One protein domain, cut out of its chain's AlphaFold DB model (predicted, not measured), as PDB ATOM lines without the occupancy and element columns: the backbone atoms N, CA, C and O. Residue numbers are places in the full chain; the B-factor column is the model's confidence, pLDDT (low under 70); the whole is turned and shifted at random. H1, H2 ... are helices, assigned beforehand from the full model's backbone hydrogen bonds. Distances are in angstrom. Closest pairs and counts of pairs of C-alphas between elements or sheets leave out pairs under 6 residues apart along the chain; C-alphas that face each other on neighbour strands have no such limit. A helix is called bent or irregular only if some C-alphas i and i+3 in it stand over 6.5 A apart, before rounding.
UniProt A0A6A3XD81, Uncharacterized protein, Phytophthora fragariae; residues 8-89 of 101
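What this domain is: This is residues 8 to 89 of the 101 residues of an uncharacterized protein of Phytophthora fragariae (UniProt A0A6A3XD81). The model is an open, U-shaped frame of three helices round an empty middle: the long helix H1 makes one side, the short helix H2 crosses one end, and H3 runs back along the opposite side. Residues 8 to 20, a stretch with no named element, fold back from the start of H1 at the other end of the frame, toward the side of H3. The printed part has 82 residues, with three named helices in the order H1, H2, H3 and no named strand; its class is all helix, and 59 residues are in the helices. The whole is extended, with a radius of gyration of the C-alphas of 18.3 A, and its C-alphas span 51 by 30 by 17 A.

How they stand to each other: H1, residues 21 to 50, touches H2, residues 54 to 64, with its residues 43 to 47 alone. The closest C-alphas of the two are those of Ile 43 and Ala 54, 5.9 A apart. The lines of H1 and H2 are about perpendicular, at 76 degrees. H3, residues 66 to 83, is close to H2 but not clearly touching it: the closest C-alphas are those of Leu 62 and Ile 69, 7.3 A apart. The lines of H2 and H3 are about perpendicular, at 87 degrees. H1 and H3 are apart. In H1, H2 and H3 every O i to N i+4 pair is within hydrogen-bond range.

Where its parts are: H1 runs from Ile 21, with its C-alpha at (207.156, 283.945, 240.999), to Leu 50, and is 42.7 A from first to last C-alpha. H2 runs from Ala 54, with its C-alpha at (203.519, 251.382, 226.214), to Thr 64, over 15.3 A. H3 runs from Thr 66 to Phe 83, whose C-alpha is at (198.333, 283.613, 221.774), and is 25.5 A long. No helix is bent.

The domain as a whole: The two C-alphas farthest apart are those of Lys 8 and Gly 51, at 51.5 A, while the first and last printed C-alphas, of Lys 8 and Gly 89, are 15.2 A apart. The printed part has no cut. The links from H1 to H2, of 3 residues, and from H2 to H3, of 1 residue, are both tight. Residues 25 to 39 of H1 and 71 to 80 of H3 are among those that stand free. The mean pLDDT of the printed part is 80.1; confidence is low, under 70, at residues 8 to 23 and 84 to 89.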
ATOM      1  N   LYS A   8     206.786 293.570 228.700       55.53
ATOM      2  CA  LYS A   8     205.625 294.466 228.837       55.53
ATOM      3  C   LYS A   8     204.446 294.101 227.919       55.53
ATOM      4  O   LYS A   8     203.331 294.554 228.156       55.53
ATOM      5  N   TYR A   9     204.682 293.302 226.878       52.09
ATOM      6  CA  TYR A   9     203.693 292.983 225.841       52.09
ATOM      7  C   TYR A   9     203.113 291.566 225.949       52.09
ATOM      8  O   TYR A   9     202.322 291.150 225.097       52.09
ATOM      9  N   HIS A  10     203.489 290.827 226.994       51.22
ATOM     10  CA  HIS A  10     202.908 289.531 227.318       51.22
ATOM     11  C   HIS A  10     201.859 289.703 228.417       51.22
ATOM     12  O   HIS A  10     202.170 290.164 229.515       51.22
ATOM     13  N   SER A  11     200.621 289.305 228.126       51.91
ATOM     14  CA  SER A  11     199.446 289.453 229.003       51.91
ATOM     15  C   SER A  11     199.630 288.776 230.368       51.91
ATOM     16  O   SER A  11     199.036 289.182 231.356       51.91
ATOM     17  N   GLU A  12     200.497 287.767 230.415       50.09
ATOM     18  CA  GLU A  12     200.815 286.937 231.583       50.09
ATOM     19  C   GLU A  12     201.889 287.550 232.495       50.09
ATOM     20  O   GLU A  12     202.164 287.013 233.560       50.09
ATOM     21  N   LEU A  13     202.539 288.639 232.070       51.75
ATOM     22  CA  LEU A  13     203.579 289.341 232.838       51.75
ATOM     23  C   LEU A  13     203.102 290.705 233.358       51.75
ATOM     24  O   LEU A  13     203.792 291.336 234.161       51.75
ATOM     25  N   VAL A  14     201.913 291.159 232.953       48.72
ATOM     26  CA  VAL A  14     201.264 292.343 233.528       48.72
ATOM     27  C   VAL A  14     200.683 291.951 234.890       48.72
ATOM     28  O   VAL A  14     199.556 291.485 234.987       48.72
ATOM     29  N   GLY A  15     201.491 292.108 235.942       52.09
ATOM     30  CA  GLY A  15     201.106 291.837 237.336       52.09
ATOM     31  C   GLY A  15     201.917 290.747 238.047       52.09
ATOM     32  O   GLY A  15     201.734 290.558 239.246       52.09
ATOM     33  N   VAL A  16     202.839 290.061 237.360       50.31
ATOM     34  CA  VAL A  16     203.748 289.089 237.998       50.31
ATOM     35  C   VAL A  16     204.935 289.837 238.607       50.31
ATOM     36  O   VAL A  16     205.983 290.021 237.987       50.31
ATOM     37  N   THR A  17     204.742 290.323 239.830       54.69
ATOM     38  CA  THR A  17     205.803 290.873 240.684       54.69
ATOM     39  C   THR A  17     206.756 289.749 241.103       54.69
ATOM     40  O   THR A  17     206.342 288.603 241.271       54.69
ATOM     41  N   THR A  18     208.038 290.064 241.314       54.03
ATOM     42  CA  THR A  18     209.095 289.122 241.740       54.03
ATOM     43  C   THR A  18     208.784 288.328 243.016       54.03
ATOM     44  O   THR A  18     209.441 287.326 243.274       54.03
ATOM     45  N   GLU A  19     207.776 288.744 243.780       54.88
ATOM     46  CA  GLU A  19     207.295 288.098 245.003       54.88
ATOM     47  C   GLU A  19     206.348 286.910 244.730       54.88
ATOM     48  O   GLU A  19     206.319 285.971 245.514       54.88
ATOM     49  N   THR A  20     205.634 286.886 243.596       55.31
ATOM     50  CA  THR A  20     204.652 285.829 243.243       55.31
ATOM     51  C   THR A  20     205.246 284.732 242.351       55.31
ATOM     52  O   THR A  20     204.619 283.709 242.089       55.31
ATOM     53  N   ILE A  21     206.482 284.916 241.874       60.09
ATOM     54  CA  ILE A  21     207.156 283.945 240.999       60.09
ATOM     55  C   ILE A  21     207.382 282.615 241.733       60.09
ATOM     56  O   ILE A  21     207.277 281.565 241.107       60.09
ATOM     57  N   GLY A  22     207.644 282.654 243.046       63.00
ATOM     58  CA  GLY A  22     207.824 281.454 243.867       63.00
ATOM     59  C   GLY A  22     206.590 280.551 243.852       63.00
ATOM     60  O   GLY A  22     206.696 279.386 243.480       63.00
ATOM     61  N   ASP A  23     205.419 281.114 244.148       69.25
ATOM     62  CA  ASP A  23     204.158 280.365 244.224       69.25
ATOM     63  C   ASP A  23     203.708 279.826 242.859       69.25
ATOM     64  O   ASP A  23     203.192 278.713 242.752       69.25
ATOM     65  N   VAL A  24     203.929 280.592 241.784       75.19
ATOM     66  CA  VAL A  24     203.616 280.135 240.419       75.19
ATOM     67  C   VAL A  24     204.526 278.979 240.014       75.19
ATOM     68  O   VAL A  24     204.053 277.998 239.443       75.19
ATOM     69  N   VAL A  25     205.823 279.071 240.314       79.88
ATOM     70  CA  VAL A  25     206.778 277.995 240.028       79.88
ATOM     71  C   VAL A  25     206.431 276.746 240.835       79.88
ATOM     72  O   VAL A  25     206.407 275.660 240.261       79.88
ATOM     73  N   ASP A  26     206.097 276.891 242.117       81.38
ATOM     74  CA  ASP A  26     205.700 275.768 242.972       81.38
ATOM     75  C   ASP A  26     204.435 275.073 242.446       81.38
ATOM     76  O   ASP A  26     204.408 273.853 242.281       81.38
ATOM     77  N   SER A  27     203.428 275.849 242.037       84.62
ATOM     78  CA  SER A  27     202.216 275.321 241.397       84.62
ATOM     79  C   SER A  27     202.522 274.533 240.114       84.62
ATOM     80  O   SER A  27     201.982 273.444 239.907       84.62
ATOM     81  N   ILE A  28     203.446 275.022 239.275       89.00
ATOM     82  CA  ILE A  28     203.900 274.301 238.073       89.00
ATOM     83  C   ILE A  28     204.593 272.986 238.453       89.00
ATOM     84  O   ILE A  28     204.366 271.969 237.798       89.00
ATOM     85  N   PHE A  29     205.410 272.973 239.509       88.69
ATOM     86  CA  PHE A  29     206.065 271.753 239.989       88.69
ATOM     87  C   PHE A  29     205.060 270.724 240.503       88.69
ATOM     88  O   PHE A  29     205.145 269.552 240.132       88.69
ATOM     89  N   VAL A  30     204.088 271.149 241.312       92.94
ATOM     90  CA  VAL A  30     203.008 270.278 241.792       92.94
ATOM     91  C   VAL A  30     202.235 269.700 240.611       92.94
ATOM     92  O   VAL A  30     202.021 268.489 240.547       92.94
ATOM     93  N   PHE A  31     201.873 270.542 239.641       90.69
ATOM     94  CA  PHE A  31     201.195 270.105 238.427       90.69
ATOM     95  C   PHE A  31     202.023 269.068 237.650       90.69
ATOM     96  O   PHE A  31     201.507 268.008 237.301       90.69
ATOM     97  N   ALA A  32     203.323 269.313 237.460       92.00
ATOM     98  CA  ALA A  32     204.223 268.389 236.775       92.00
ATOM     99  C   ALA A  32     204.327 267.028 237.487       92.00
ATOM    100  O   ALA A  32     204.310 265.985 236.834       92.00
ATOM    101  N   ILE A  33     204.393 267.010 238.823       95.50
ATOM    102  CA  ILE A  33     204.414 265.765 239.608       95.50
ATOM    103  C   ILE A  33     203.115 264.981 239.409       95.50
ATOM    104  O   ILE A  33     203.159 263.773 239.167       95.50
ATOM    105  N   VAL A  34     201.964 265.652 239.489       96.75
ATOM    106  CA  VAL A  34     200.656 265.017 239.273       96.75
ATOM    107  C   VAL A  34     200.571 264.415 237.871       96.75
ATOM    108  O   VAL A  34     200.126 263.276 237.722       96.75
ATOM    109  N   GLU A  35     201.046 265.134 236.856       94.25
ATOM    110  CA  GLU A  35     201.056 264.659 235.471       94.25
ATOM    111  C   GLU A  35     201.960 263.430 235.288       94.25
ATOM    112  O   GLU A  35     201.546 262.449 234.666       94.25
ATOM    113  N   LEU A  36     203.147 263.411 235.907       95.12
ATOM    114  CA  LEU A  36     204.042 262.248 235.889       95.12
ATOM    115  C   LEU A  36     203.420 261.022 236.564       95.12
ATOM    116  O   LEU A  36     203.527 259.908 236.043       95.12
ATOM    117  N   VAL A  37     202.742 261.208 237.700       97.38
ATOM    118  CA  VAL A  37     202.022 260.120 238.379       97.38
ATOM    119  C   VAL A  37     200.887 259.600 237.497       97.38
ATOM    120  O   VAL A  37     200.762 258.387 237.318       97.38
ATOM    121  N   ALA A  38     200.093 260.491 236.900       96.31
ATOM    122  CA  ALA A  38     199.013 260.115 235.990       96.31
ATOM    123  C   ALA A  38     199.536 259.339 234.770       96.31
ATOM    124  O   ALA A  38     198.969 258.311 234.395       96.31
ATOM    125  N   PHE A  39     200.656 259.777 234.193       93.12
ATOM    126  CA  PHE A  39     201.310 259.092 233.084       93.12
ATOM    127  C   PHE A  39     201.812 257.696 233.477       93.12
ATOM    128  O   PHE A  39     201.564 256.721 232.765       93.12
ATOM    129  N   GLY A  40     202.452 257.567 234.643       94.44
ATOM    130  CA  GLY A  40     202.880 256.275 235.179       94.44
ATOM    131  C   GLY A  40     201.707 255.316 235.403       94.44
ATOM    132  O   GLY A  40     201.765 254.158 234.984       94.44
ATOM    133  N   LEU A  41     200.608 255.803 235.990       95.25
ATOM    134  CA  LEU A  41     199.377 255.025 236.159       95.25
ATOM    135  C   LEU A  41     198.815 254.561 234.812       95.25
ATOM    136  O   LEU A  41     198.433 253.399 234.680       95.25
ATOM    137  N   LEU A  42     198.811 255.428 233.798       92.75
ATOM    138  CA  LEU A  42     198.362 255.086 232.452       92.75
ATOM    139  C   LEU A  42     199.232 253.993 231.814       92.75
ATOM    140  O   LEU A  42     198.688 253.038 231.259       92.75
ATOM    141  N   ILE A  43     200.560 254.063 231.951       91.25
ATOM    142  CA  ILE A  43     201.469 252.999 231.492       91.25
ATOM    143  C   ILE A  43     201.137 251.671 232.180       91.25
ATOM    144  O   ILE A  43     201.016 250.646 231.507       91.25
ATOM    145  N   VAL A  44     200.963 251.681 233.506       91.50
ATOM    146  CA  VAL A  44     200.633 250.476 234.284       91.50
ATOM    147  C   VAL A  44     199.285 249.898 233.853       91.50
ATOM    148  O   VAL A  44     199.167 248.683 233.689       91.50
ATOM    149  N   LEU A  45     198.277 250.742 233.628       92.44
ATOM    150  CA  LEU A  45     196.958 250.319 233.157       92.44
ATOM    151  C   LEU A  45     197.022 249.704 231.758       92.44
ATOM    152  O   LEU A  45     196.452 248.635 231.548       92.44
ATOM    153  N   ILE A  46     197.739 250.327 230.819       89.75
ATOM    154  CA  ILE A  46     197.927 249.781 229.467       89.75
ATOM    155  C   ILE A  46     198.642 248.434 229.543       89.75
ATOM    156  O   ILE A  46     198.200 247.466 228.925       89.75
ATOM    157  N   HIS A  47     199.706 248.343 230.338       87.56
ATOM    158  CA  HIS A  47     200.449 247.101 230.488       87.56
ATOM    159  C   HIS A  47     199.585 245.990 231.091       87.56
ATOM    160  O   HIS A  47     199.551 244.879 230.568       87.56
ATOM    161  N   ARG A  48     198.824 246.295 232.146       87.69
ATOM    162  CA  ARG A  48     197.967 245.323 232.833       87.69
ATOM    163  C   ARG A  48     196.750 244.902 232.007       87.69
ATOM    164  O   ARG A  48     196.333 243.755 232.114       87.69
ATOM    165  N   ASN A  49     196.163 245.808 231.226       87.62
ATOM    166  CA  ASN A  49     194.924 245.539 230.493       87.62
ATOM    167  C   ASN A  49     195.162 244.980 229.082       87.62
ATOM    168  O   ASN A  49     194.366 244.183 228.599       87.62
ATOM    169  N   LEU A  50     196.236 245.408 228.413       83.50
ATOM    170  CA  LEU A  50     196.525 245.054 227.017       83.50
ATOM    171  C   LEU A  50     197.778 244.177 226.869       83.50
ATOM    172  O   LEU A  50     198.013 243.652 225.786       83.50
ATOM    173  N   GLY A  51     198.606 244.031 227.913       80.69
ATOM    174  CA  GLY A  51     199.877 243.294 227.846       80.69
ATOM    175  C   GLY A  51     200.967 243.999 227.028       80.69
ATOM    176  O   GLY A  51     202.026 243.429 226.777       80.69
ATOM    177  N   ILE A  52     200.722 245.240 226.594       83.69
ATOM    178  CA  ILE A  52     201.617 246.002 225.717       83.69
ATOM    179  C   ILE A  52     202.609 246.801 226.563       83.69
ATOM    180  O   ILE A  52     202.253 247.394 227.583       83.69
ATOM    181  N   ASN A  53     203.865 246.866 226.124       84.94
ATOM    182  CA  ASN A  53     204.834 247.797 226.689       84.94
ATOM    183  C   ASN A  53     204.653 249.188 226.054       84.94
ATOM    184  O   ASN A  53     205.208 249.481 224.993       84.94
ATOM    185  N   ALA A  54     203.844 250.036 226.697       84.31
ATOM    186  CA  ALA A  54     203.519 251.382 226.214       84.31
ATOM    187  C   ALA A  54     204.762 252.267 226.016       84.31
ATOM    188  O   ALA A  54     204.811 253.053 225.074       84.31
ATOM    189  N   VAL A  55     205.786 252.102 226.861       83.38
ATOM    190  CA  VAL A  55     207.036 252.873 226.783       83.38
ATOM    191  C   VAL A  55     207.818 252.513 225.523       83.38
ATOM    192  O   VAL A  55     208.319 253.397 224.836       83.38
ATOM    193  N   TYR A  56     207.872 251.224 225.179       85.69
ATOM    194  CA  TYR A  56     208.529 250.768 223.954       85.69
ATOM    195  C   TYR A  56     207.822 251.297 222.702       85.69
ATOM    196  O   TYR A  56     208.468 251.779 221.776       85.69
ATOM    197  N   HIS A  57     206.488 251.260 222.690       85.50
ATOM    198  CA  HIS A  57     205.709 251.780 221.567       85.50
ATOM    199  C   HIS A  57     205.881 253.299 221.420       85.50
ATOM    200  O   HIS A  57     206.015 253.807 220.310       85.50
ATOM    201  N   LEU A  58     205.924 254.019 222.544       86.62
ATOM    202  CA  LEU A  58     206.190 255.451 222.554       86.62
ATOM    203  C   LEU A  58     207.585 255.766 222.001       86.62
ATOM    204  O   LEU A  58     207.705 256.638 221.147       86.62
ATOM    205  N   ALA A  59     208.617 255.038 222.436       87.38
ATOM    206  CA  ALA A  59     209.979 255.197 221.927       87.38
ATOM    207  C   ALA A  59     210.056 254.926 220.417       87.38
ATOM    208  O   ALA A  59     210.630 255.721 219.679       87.38
ATOM    209  N   PHE A  60     209.395 253.867 219.947       89.00
ATOM    210  CA  PHE A  60     209.329 253.536 218.526       89.00
ATOM    211  C   PHE A  60     208.675 254.644 217.693       89.00
ATOM    212  O   PHE A  60     209.185 255.014 216.637       89.00
ATOM    213  N   VAL A  61     207.553 255.206 218.151       88.88
ATOM    214  CA  VAL A  61     206.882 256.316 217.455       88.88
ATOM    215  C   VAL A  61     207.739 257.580 217.484       88.88
ATOM    216  O   VAL A  61     207.834 258.269 216.470       88.88
ATOM    217  N   LEU A  62     208.382 257.868 218.618       86.12
ATOM    218  CA  LEU A  62     209.291 259.005 218.748       86.12
ATOM    219  C   LEU A  62     210.454 258.912 217.765       86.12
ATOM    220  O   LEU A  62     210.790 259.926 217.172       86.12
ATOM    221  N   GLU A  63     211.010 257.721 217.554       89.19
ATOM    222  CA  GLU A  63     212.096 257.483 216.604       89.19
ATOM    223  C   GLU A  63     211.606 257.538 215.148       89.19
ATOM    224  O   GLU A  63     212.148 258.274 214.320       89.19
ATOM    225  N   THR A  64     210.530 256.817 214.831       89.81
ATOM    226  CA  THR A  64     210.044 256.676 213.446       89.81
ATOM    227  C   THR A  64     209.359 257.921 212.898       89.81
ATOM    228  O   THR A  64     209.370 258.136 211.691       89.81
ATOM    229  N   GLN A  65     208.749 258.737 213.758       89.31
ATOM    230  CA  GLN A  65     207.968 259.913 213.364       89.31
ATOM    231  C   GLN A  65     208.559 261.212 213.925       89.31
ATOM    232  O   GLN A  65     207.831 262.186 214.124       89.31
ATOM    233  N   THR A  66     209.876 261.247 214.163       87.38
ATOM    234  CA  THR A  66     210.573 262.396 214.770       87.38
ATOM    235  C   THR A  66     210.238 263.721 214.074       87.38
ATOM    236  O   THR A  66     209.881 264.690 214.738       87.38
ATOM    237  N   GLU A  67     210.276 263.767 212.738       90.62
ATOM    238  CA  GLU A  67     210.017 264.993 211.963       90.62
ATOM    239  C   GLU A  67     208.570 265.498 212.113       90.62
ATOM    240  O   GLU A  67     208.320 266.697 212.284       90.62
ATOM    241  N   LEU A  68     207.592 264.586 212.110       90.88
ATOM    242  CA  LEU A  68     206.190 264.941 212.339       90.88
ATOM    243  C   LEU A  68     205.963 265.420 213.772       90.88
ATOM    244  O   LEU A  68     205.227 266.376 214.002       90.88
ATOM    245  N   ILE A  69     206.604 264.784 214.746       91.50
ATOM    246  CA  ILE A  69     206.498 265.189 216.146       91.50
ATOM    247  C   ILE A  69     207.130 266.569 216.332       91.50
ATOM    248  O   ILE A  69     206.511 267.448 216.927       91.50
ATOM    249  N   GLN A  70     208.308 266.798 215.755       89.31
ATOM    250  CA  GLN A  70     209.004 268.077 215.817       89.31
ATOM    251  C   GLN A  70     208.195 269.201 215.169       89.31
ATOM    252  O   GLN A  70     208.057 270.267 215.766       89.31
ATOM    253  N   SER A  71     207.620 268.975 213.984       91.94
ATOM    254  CA  SER A  71     206.768 269.977 213.333       91.94
ATOM    255  C   SER A  71     205.531 270.301 214.174       91.94
ATOM    256  O   SER A  71     205.247 271.474 214.404       91.94
ATOM    257  N   LYS A  72     204.849 269.292 214.731       90.75
ATOM    258  CA  LYS A  72     203.693 269.499 215.619       90.75
ATOM    259  C   LYS A  72     204.065 270.263 216.887       90.75
ATOM    260  O   LYS A  72     203.342 271.182 217.267       90.75
ATOM    261  N   LEU A  73     205.183 269.912 217.521       91.19
ATOM    262  CA  LEU A  73     205.683 270.608 218.707       91.19
ATOM    263  C   LEU A  73     206.045 272.058 218.384       91.19
ATOM    264  O   LEU A  73     205.653 272.958 219.122       91.19
ATOM    265  N   LEU A  74     206.721 272.304 217.262       92.62
ATOM    266  CA  LEU A  74     207.077 273.650 216.825       92.62
ATOM    267  C   LEU A  74     205.830 274.497 216.553       92.62
ATOM    268  O   LEU A  74     205.748 275.636 217.017       92.62
ATOM    269  N   THR A  75     204.842 273.944 215.846       91.50
ATOM    270  CA  THR A  75     203.557 274.613 215.612       91.50
ATOM    271  C   THR A  75     202.855 274.917 216.932       91.50
ATOM    272  O   THR A  75     202.373 276.031 217.119       91.50
ATOM    273  N   TRP A  76     202.836 273.970 217.869       90.31
ATOM    274  CA  TRP A  76     202.194 274.150 219.167       90.31
ATOM    275  C   TRP A  76     202.876 275.227 220.024       90.31
ATOM    276  O   TRP A  76     202.200 276.127 220.522       90.31
ATOM    277  N   VAL A  77     204.206 275.200 220.148       88.38
ATOM    278  CA  VAL A  77     204.973 276.226 220.880       88.38
ATOM    279  C   VAL A  77     204.783 277.601 220.242       88.38
ATOM    280  O   VAL A  77     204.531 278.581 220.938       88.38
ATOM    281  N   THR A  78     204.843 277.680 218.912       85.88
ATOM    282  CA  THR A  78     204.647 278.947 218.195       85.88
ATOM    283  C   THR A  78     203.244 279.497 218.431       85.88
ATOM    284  O   THR A  78     203.091 280.680 218.720       85.88
ATOM    285  N   MET A  79     202.220 278.642 218.367       85.31
ATOM    286  CA  MET A  79     200.832 279.058 218.552       85.31
ATOM    287  C   MET A  79     200.543 279.488 219.993       85.31
ATOM    288  O   MET A  79     199.966 280.549 220.218       85.31
ATOM    289  N   THR A  80     200.999 278.713 220.980       82.62
ATOM    290  CA  THR A  80     200.843 279.058 222.404       82.62
ATOM    291  C   THR A  80     201.568 280.350 222.764       82.62
ATOM    292  O   THR A  80     201.032 281.150 223.530       82.62
ATOM    293  N   LEU A  81     202.749 280.601 222.189       80.19
ATOM    294  CA  LEU A  81     203.471 281.855 222.384       80.19
ATOM    295  C   LEU A  81     202.773 283.030 221.687       80.19
ATOM    296  O   LEU A  81     202.637 284.090 222.295       80.19
ATOM    297  N   ALA A  82     202.299 282.843 220.451       79.00
ATOM    298  CA  ALA A  82     201.576 283.870 219.701       79.00
ATOM    299  C   ALA A  82     200.291 284.299 220.423       79.00
ATOM    300  O   ALA A  82     200.035 285.492 220.563       79.00
ATOM    301  N   PHE A  83     199.532 283.345 220.970       72.88
ATOM    302  CA  PHE A  83     198.333 283.613 221.774       72.88
ATOM    303  C   PHE A  83     198.620 284.427 223.037       72.88
ATOM    304  O   PHE A  83     197.775 285.184 223.504       72.88
ATOM    305  N   ARG A  84     199.824 284.285 223.588       67.94
ATOM    306  CA  ARG A  84     200.251 284.937 224.828       67.94
ATOM    307  C   ARG A  84     200.738 286.378 224.613       67.94
ATOM    308  O   ARG A  84     201.043 287.078 225.579       67.94
ATOM    309  N   VAL A  85     200.866 286.815 223.360       67.88
ATOM    310  CA  VAL A  85     201.302 288.163 222.981       67.88
ATOM    311  C   VAL A  85     200.074 289.022 222.684       67.88
ATOM    312  O   VAL A  85     199.316 288.742 221.757       67.88
ATOM    313  N   VAL A  86     199.921 290.127 223.421       64.50
ATOM    314  CA  VAL A  86     198.756 291.034 223.325       64.50
ATOM    315  C   VAL A  86     198.552 291.566 221.896       64.50
ATOM    316  O   VAL A  86     197.423 291.790 221.461       64.50
ATOM    317  N   HIS A  87     199.635 291.725 221.128       64.56
ATOM    318  CA  HIS A  87     199.595 292.245 219.757       64.56
ATOM    319  C   HIS A  87     198.926 291.325 218.729       64.56
ATOM    320  O   HIS A  87     198.554 291.816 217.667       64.56
ATOM    321  N   PHE A  88     198.739 290.033 219.020       65.31
ATOM    322  CA  PHE A  88     198.012 289.139 218.112       65.31
ATOM    323  C   PHE A  88     196.485 289.309 218.192       65.31
ATOM    324  O   PHE A  88     195.772 288.722 217.382       65.31
ATOM    325  N   GLY A  89     195.972 290.140 219.114       63.06
ATOM    326  CA  GLY A  89     194.551 290.515 219.168       63.06
ATOM    327  C   GLY A  89     193.614 289.399 219.638       63.06
ATOM    328  O   GLY A  89     192.407 289.474 219.415       63.06
TER     329      GLY A  89